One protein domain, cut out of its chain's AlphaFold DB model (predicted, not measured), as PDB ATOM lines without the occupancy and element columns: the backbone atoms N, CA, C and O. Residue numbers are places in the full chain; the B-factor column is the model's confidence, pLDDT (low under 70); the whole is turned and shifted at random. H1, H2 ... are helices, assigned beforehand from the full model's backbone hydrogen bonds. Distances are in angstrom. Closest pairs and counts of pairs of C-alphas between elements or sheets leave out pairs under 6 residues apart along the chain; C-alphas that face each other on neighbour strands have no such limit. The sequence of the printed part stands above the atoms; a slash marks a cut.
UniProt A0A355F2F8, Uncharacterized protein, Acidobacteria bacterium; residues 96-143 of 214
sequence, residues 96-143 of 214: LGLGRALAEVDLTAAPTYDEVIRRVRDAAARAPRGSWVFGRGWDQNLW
ATOM      1  N   LEU A  96     -14.354 -53.063   7.158       90.69
ATOM      2  CA  LEU A  96     -14.961 -52.210   6.131       90.69
ATOM      3  C   LEU A  96     -15.951 -51.202   6.737       90.69
ATOM      4  O   LEU A  96     -15.964 -50.038   6.345       90.69
ATOM      5  N   GLY A  97     -16.759 -51.644   7.705       88.00
ATOM      6  CA  GLY A  97     -17.700 -50.782   8.419       88.00
ATOM      7  C   GLY A  97     -16.983 -49.705   9.231       88.00
ATOM      8  O   GLY A  97     -17.377 -48.544   9.178       88.00
ATOM      9  N   LEU A  98     -15.886 -50.067   9.904       89.12
ATOM     10  CA  LEU A  98     -15.028 -49.126  10.620       89.12
ATOM     11  C   LEU A  98     -14.392 -48.112   9.664       89.12
ATOM     12  O   LEU A  98     -14.501 -46.912   9.890       89.12
ATOM     13  N   GLY A  99     -13.776 -48.577   8.574       89.62
ATOM     14  CA  GLY A  99     -13.158 -47.699   7.581       89.62
ATOM     15  C   GLY A  99     -14.162 -46.723   6.966       89.62
ATOM     16  O   GLY A  99     -13.868 -45.540   6.822       89.62
ATOM     17  N   ARG A 100     -15.380 -47.197   6.681       87.44
ATOM     18  CA  ARG A 100     -16.481 -46.352   6.220       87.44
ATOM     19  C   ARG A 100     -16.886 -45.335   7.284       87.44
ATOM     20  O   ARG A 100     -16.927 -44.153   6.976       87.44
ATOM     21  N   ALA A 101     -17.108 -45.756   8.526       85.56
ATOM     22  CA  ALA A 101     -17.479 -44.847   9.611       85.56
ATOM     23  C   ALA A 101     -16.428 -43.746   9.853       85.56
ATOM     24  O   ALA A 101     -16.804 -42.618  10.146       85.56
ATOM     25  N   LEU A 102     -15.135 -44.050   9.685       87.19
ATOM     26  CA  LEU A 102     -14.043 -43.072   9.784       87.19
ATOM     27  C   LEU A 102     -13.975 -42.099   8.594       87.19
ATOM     28  O   LEU A 102     -13.379 -41.030   8.715       87.19
ATOM     29  N   ALA A 103     -14.538 -42.473   7.443       87.75
ATOM     30  CA  ALA A 103     -14.551 -41.658   6.227       87.75
ATOM     31  C   ALA A 103     -15.850 -40.851   6.049       87.75
ATOM     32  O   ALA A 103     -15.878 -39.874   5.301       87.75
ATOM     33  N   GLU A 104     -16.931 -41.276   6.699       93.56
ATOM     34  CA  GLU A 104     -18.223 -40.601   6.675       93.56
ATOM     35  C   GLU A 104     -18.236 -39.347   7.551       93.56
ATOM     36  O   GLU A 104     -17.462 -39.189   8.494       93.56
ATOM     37  N   VAL A 105     -19.161 -38.438   7.249       95.44
ATOM     38  CA  VAL A 105     -19.439 -37.293   8.111       95.44
ATOM     39  C   VAL A 105     -20.051 -37.798   9.411       95.44
ATOM     40  O   VAL A 105     -21.160 -38.338   9.424       95.44
ATOM     41  N   ASP A 106     -19.336 -37.584  10.508       94.75
ATOM     42  CA  ASP A 106     -19.839 -37.877  11.840       94.75
ATOM     43  C   ASP A 106     -20.845 -36.804  12.285       94.75
ATOM     44  O   ASP A 106     -20.509 -35.639  12.538       94.75
ATOM     45  N   LEU A 107     -22.112 -37.202  12.356       94.88
ATOM     46  CA  LEU A 107     -23.218 -36.365  12.812       94.88
ATOM     47  C   LEU A 107     -23.619 -36.685  14.256       94.88
ATOM     48  O   LEU A 107     -24.580 -36.095  14.755       94.88
ATOM     49  N   THR A 108     -22.889 -37.578  14.934       93.31
ATOM     50  CA  THR A 108     -23.116 -37.843  16.353       93.31
ATOM     51  C   THR A 108     -22.939 -36.566  17.165       93.31
ATOM     52  O   THR A 108     -22.115 -35.692  16.854       93.31
ATOM     53  N   ALA A 109     -23.802 -36.422  18.173       90.19
ATOM     54  CA  ALA A 109     -23.848 -35.269  19.065       90.19
ATOM     55  C   ALA A 109     -23.954 -33.902  18.354       90.19
ATOM     56  O   ALA A 109     -23.582 -32.876  18.924       90.19
ATOM     57  N   ALA A 110     -24.446 -33.848  17.109       92.81
ATOM     58  CA  ALA A 110     -24.851 -32.579  16.519       92.81
ATOM     59  C   ALA A 110     -26.024 -32.026  17.354       92.81
ATOM     60  O   ALA A 110     -27.045 -32.704  17.441       92.81
ATOM     61  N   PRO A 111     -25.907 -30.841  17.983       89.25
ATOM     62  CA  PRO A 111     -26.894 -30.344  18.937       89.25
ATOM     63  C   PRO A 111     -28.091 -29.675  18.257       89.25
ATOM     64  O   PRO A 111     -29.049 -29.316  18.935       89.25
ATOM     65  N   THR A 112     -28.035 -29.459  16.941       88.31
ATOM     66  CA  THR A 112     -29.105 -28.836  16.156       88.31
ATOM     67  C   THR A 112     -29.090 -29.339  14.714       88.31
ATOM     68  O   THR A 112     -28.077 -29.839  14.214       88.31
ATOM     69  N   TYR A 113     -30.203 -29.118  14.013       85.00
ATOM     70  CA  TYR A 113     -30.289 -29.313  12.566       85.00
ATOM     71  C   TYR A 113     -29.249 -28.477  11.808       85.00
ATOM     72  O   TYR A 113     -28.587 -28.979  10.902       85.00
ATOM     73  N   ASP A 114     -29.051 -27.220  12.214       88.88
ATOM     74  CA  ASP A 114     -28.097 -26.322  11.560       88.88
ATOM     75  C   ASP A 114     -26.661 -26.845  11.650       88.88
ATOM     76  O   ASP A 114     -25.911 -26.742  10.678       88.88
ATOM     77  N   GLU A 115     -26.284 -27.472  12.769       93.31
ATOM     78  CA  GLU A 115     -24.974 -28.110  12.897       93.31
ATOM     79  C   GLU A 115     -24.836 -29.318  11.962       93.31
ATOM     80  O   GLU A 115     -23.792 -29.478  11.324       93.31
ATOM     81  N   VAL A 116     -25.884 -30.140  11.820       92.25
ATOM     82  CA  VAL A 116     -25.896 -31.248  10.847       92.25
ATOM     83  C   VAL A 116     -25.650 -30.711   9.437       92.25
ATOM     84  O   VAL A 116     -24.752 -31.185   8.735       92.25
ATOM     85  N   ILE A 117     -26.389 -29.675   9.034       92.88
ATOM     86  CA  ILE A 117     -26.246 -29.054   7.713       92.88
ATOM     87  C   ILE A 117     -24.860 -28.439   7.527       92.88
ATOM     88  O   ILE A 117     -24.267 -28.587   6.455       92.88
ATOM     89  N   ARG A 118     -24.314 -27.781   8.553       96.62
ATOM     90  CA  ARG A 118     -22.965 -27.207   8.518       96.62
ATOM     91  C   ARG A 118     -21.910 -28.291   8.284       96.62
ATOM     92  O   ARG A 118     -21.102 -28.147   7.371       96.62
ATOM     93  N   ARG A 119     -21.951 -29.400   9.035       96.62
ATOM     94  CA  ARG A 119     -21.004 -30.524   8.881       96.62
ATOM     95  C   ARG A 119     -21.088 -31.167   7.496       96.62
ATOM     96  O   ARG A 119     -20.054 -31.421   6.876       96.62
ATOM     97  N   VAL A 120     -22.300 -31.383   6.980       94.44
ATOM     98  CA  VAL A 120     -22.502 -31.918   5.622       94.44
ATOM     99  C   VAL A 120     -21.978 -30.946   4.563       94.44
ATOM    100  O   VAL A 120     -21.307 -31.374   3.626       94.44
ATOM    101  N   ARG A 121     -22.223 -29.638   4.716       93.62
ATOM    102  CA  ARG A 121     -21.727 -28.606   3.792       93.62
ATOM    103  C   ARG A 121     -20.202 -28.561   3.760       93.62
ATOM    104  O   ARG A 121     -19.624 -28.529   2.677       93.62
ATOM    105  N   ASP A 122     -19.564 -28.601   4.924       95.69
ATOM    106  CA  ASP A 122     -18.107 -28.630   5.046       95.69
ATOM    107  C   ASP A 122     -17.508 -29.859   4.352       95.69
ATOM    108  O   ASP A 122     -16.486 -29.762   3.669       95.69
ATOM    109  N   ALA A 123     -18.146 -31.020   4.507       93.94
ATOM    110  CA  ALA A 123     -17.729 -32.240   3.830       93.94
ATOM    111  C   ALA A 123     -17.935 -32.154   2.312       93.94
ATOM    112  O   ALA A 123     -17.020 -32.475   1.557       93.94
ATOM    113  N   ALA A 124     -19.083 -31.646   1.861       93.25
ATOM    114  CA  ALA A 124     -19.380 -31.450   0.446       93.25
ATOM    115  C   ALA A 124     -18.408 -30.474  -0.233       93.25
ATOM    116  O   ALA A 124     -18.013 -30.706  -1.371       93.25
ATOM    117  N   ALA A 125     -17.970 -29.424   0.469       93.69
ATOM    118  CA  ALA A 125     -16.990 -28.467  -0.046       93.69
ATOM    119  C   ALA A 125     -15.601 -29.088  -0.280       93.69
ATOM    120  O   ALA A 125     -14.847 -28.609  -1.126       93.69
ATOM    121  N   ARG A 126     -15.257 -30.147   0.462       91.62
ATOM    122  CA  ARG A 126     -13.988 -30.883   0.327       91.62
ATOM    123  C   ARG A 126     -14.097 -32.111  -0.579       91.62
ATOM    124  O   ARG A 126     -13.074 -32.676  -0.959       91.62
ATOM    125  N   ALA A 127     -15.313 -32.541  -0.896       91.75
ATOM    126  CA  ALA A 127     -15.556 -33.740  -1.674       91.75
ATOM    127  C   ALA A 127     -15.284 -33.494  -3.173       91.75
ATOM    128  O   ALA A 127     -15.632 -32.433  -3.702       91.75
ATOM    129  N   PRO A 128     -14.701 -34.467  -3.901       93.06
ATOM    130  CA  PRO A 128     -14.580 -34.386  -5.351       93.06
ATOM    131  C   PRO A 128     -15.934 -34.136  -6.018       93.06
ATOM    132  O   PRO A 128     -16.955 -34.716  -5.635       93.06
ATOM    133  N   ARG A 129     -15.955 -33.295  -7.054       91.06
ATOM    134  CA  ARG A 129     -17.190 -32.981  -7.779       91.06
ATOM    135  C   ARG A 129     -17.818 -34.266  -8.339       91.06
ATOM    136  O   ARG A 129     -17.152 -35.026  -9.033       91.06
ATOM    137  N   GLY A 130     -19.103 -34.481  -8.054       89.25
ATOM    138  CA  GLY A 130     -19.850 -35.669  -8.492       89.25
ATOM    139  C   GLY A 130     -19.726 -36.885  -7.567       89.25
ATOM    140  O   GLY A 130     -20.347 -37.907  -7.839       89.25
ATOM    141  N   SER A 131     -18.960 -36.783  -6.477       92.00
ATOM    142  CA  SER A 131     -18.914 -37.814  -5.438       92.00
ATOM    143  C   SER A 131     -20.080 -37.688  -4.451       92.00
ATOM    144  O   SER A 131     -20.639 -36.608  -4.247       92.00
ATOM    145  N   TRP A 132     -20.447 -38.812  -3.839       92.62
ATOM    146  CA  TRP A 132     -21.413 -38.852  -2.744       92.62
ATOM    147  C   TRP A 132     -20.759 -38.429  -1.428       92.62
ATOM    148  O   TRP A 132     -19.664 -38.883  -1.100       92.62
ATOM    149  N   VAL A 133     -21.475 -37.619  -0.646       92.00
ATOM    150  CA  VAL A 133     -21.155 -37.357   0.762       92.00
ATOM    151  C   VAL A 133     -22.045 -38.255   1.606       92.00
ATOM    152  O   VAL A 133     -23.268 -38.146   1.557       92.00
ATOM    153  N   PHE A 134     -21.431 -39.143   2.374       93.19
ATOM    154  CA  PHE A 134     -22.126 -40.024   3.303       93.19
ATOM    155  C   PHE A 134     -21.924 -39.519   4.730       93.19
ATOM    156  O   PHE A 134     -20.838 -39.053   5.068       93.19
ATOM    157  N   GLY A 135     -22.957 -39.607   5.566       92.25
ATOM    158  CA  GLY A 135     -22.902 -39.204   6.967       92.25
ATOM    159  C   GLY A 135     -23.918 -39.969   7.803       92.25
ATOM    160  O   GLY A 135     -24.929 -40.438   7.275       92.25
ATOM    161  N   ARG A 136     -23.647 -40.110   9.102       92.56
ATOM    162  CA  ARG A 136     -24.465 -40.920  10.015       92.56
ATOM    163  C   ARG A 136     -24.460 -40.376  11.439       92.56
ATOM    164  O   ARG A 136     -23.560 -39.635  11.815       92.56
ATOM    165  N   GLY A 137     -25.428 -40.817  12.242       91.44
ATOM    166  CA  GLY A 137     -25.407 -40.642  13.699       91.44
ATOM    167  C   GLY A 137     -26.106 -39.398  14.244       91.44
ATOM    168  O   GLY A 137     -25.994 -39.144  15.437       91.44
ATOM    169  N   TRP A 138     -26.821 -38.630  13.417       90.81
ATOM    170  CA  TRP A 138     -27.672 -37.558  13.932       90.81
ATOM    171  C   TRP A 138     -28.821 -38.150  14.761       90.81
ATOM    172  O   TRP A 138     -29.360 -39.199  14.412       90.81
ATOM    173  N   ASP A 139     -29.184 -37.459  15.837       89.44
ATOM    174  CA  ASP A 139     -30.320 -37.803  16.687       89.44
ATOM    175  C   ASP A 139     -30.989 -36.506  17.145       89.44
ATOM    176  O   ASP A 139     -30.427 -35.741  17.932       89.44
ATOM    177  N   GLN A 140     -32.181 -36.236  16.615       81.06
ATOM    178  CA  GLN A 140     -32.935 -35.034  16.949       81.06
ATOM    179  C   GLN A 140     -33.378 -35.009  18.410       81.06
ATOM    180  O   GLN A 140     -33.580 -33.925  18.942       81.06
ATOM    181  N   ASN A 141     -33.501 -36.161  19.078       82.81
ATOM    182  CA  ASN A 141     -33.946 -36.211  20.472       82.81
ATOM    183  C   ASN A 141     -32.913 -35.598  21.432       82.81
ATOM    184  O   ASN A 141     -33.252 -35.262  22.561       82.81
ATOM    185  N   LEU A 142     -31.667 -35.419  20.977       81.19
ATOM    186  CA  LEU A 142     -30.595 -34.775  21.737       81.19
ATOM    187  C   LEU A 142     -30.591 -33.242  21.603       81.19
ATOM    188  O   LEU A 142     -29.761 -32.575  22.223       81.19
ATOM    189  N   TRP A 143     -31.464 -32.660  20.774       87.25
ATOM    190  CA  TRP A 143     -31.471 -31.215  20.536       87.25
ATOM    191  C   TRP A 143     -32.185 -30.453  21.663       87.25
ATOM    192  O   TRP A 143     -33.180 -30.937  22.206       87.25
TER     193      TRP A 143
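AT A GLANCE: This is residues 96 to 143 of the 214 residues of an uncharacterized protein of Acidobacteria bacterium (UniProt A0A355F2F8). One longer helix, H2, runs along one edge of a flat model, and a much shorter helix, H1, sits away from it on the other side, pointing across its line. Between them, two thin unnamed stretches pass side by side, with residues 105 to 106 paired to residues 135 to 136, and residues 126 to 131, of which 126 belongs to H2, stick out at one end. The printed part has 48 residues with two named helices, H1 then H2 along the chain, and no named strand. The class is all helix, though under half of the residues, 22 of 48, are in named elements. The whole is only just compact, close to loose, with a radius of gyration of the C-alphas of 11.3 A and spans of 31 by 24 by 11 A.

HOW THE PARTS SIT: H2, residues 113 to 126, is the longest helix. H1, residues 96 to 103, is apart from H2, with no C-alpha of the one within 8 A of the other. Residues 105 to 106 and residues 135 to 136 are paired as strands are, parallel, in stretches too short to be named. In H1 and H2 every O i to N i+4 pair is within hydrogen-bond range.

IN THESE COORDINATES: H2 measures 20.4 A from C-alpha 113 at (-30.289, -29.313, 12.566) to C-alpha 126 at (-13.988, -30.883, 0.327). H1 measures 10.6 A and begins with C-alpha 96 at (-14.961, -52.210, 6.131).

THE WHOLE: The two C-alphas farthest apart are those of Arg 129 and Asn 141, at 33.0 A. The link from H1 to H2 is short, with 9 residues between them, and residues 127 to 143 hold no named element. The printed part has no cut. The mean pLDDT of the printed part is 90.9, and no printed residue is under 70.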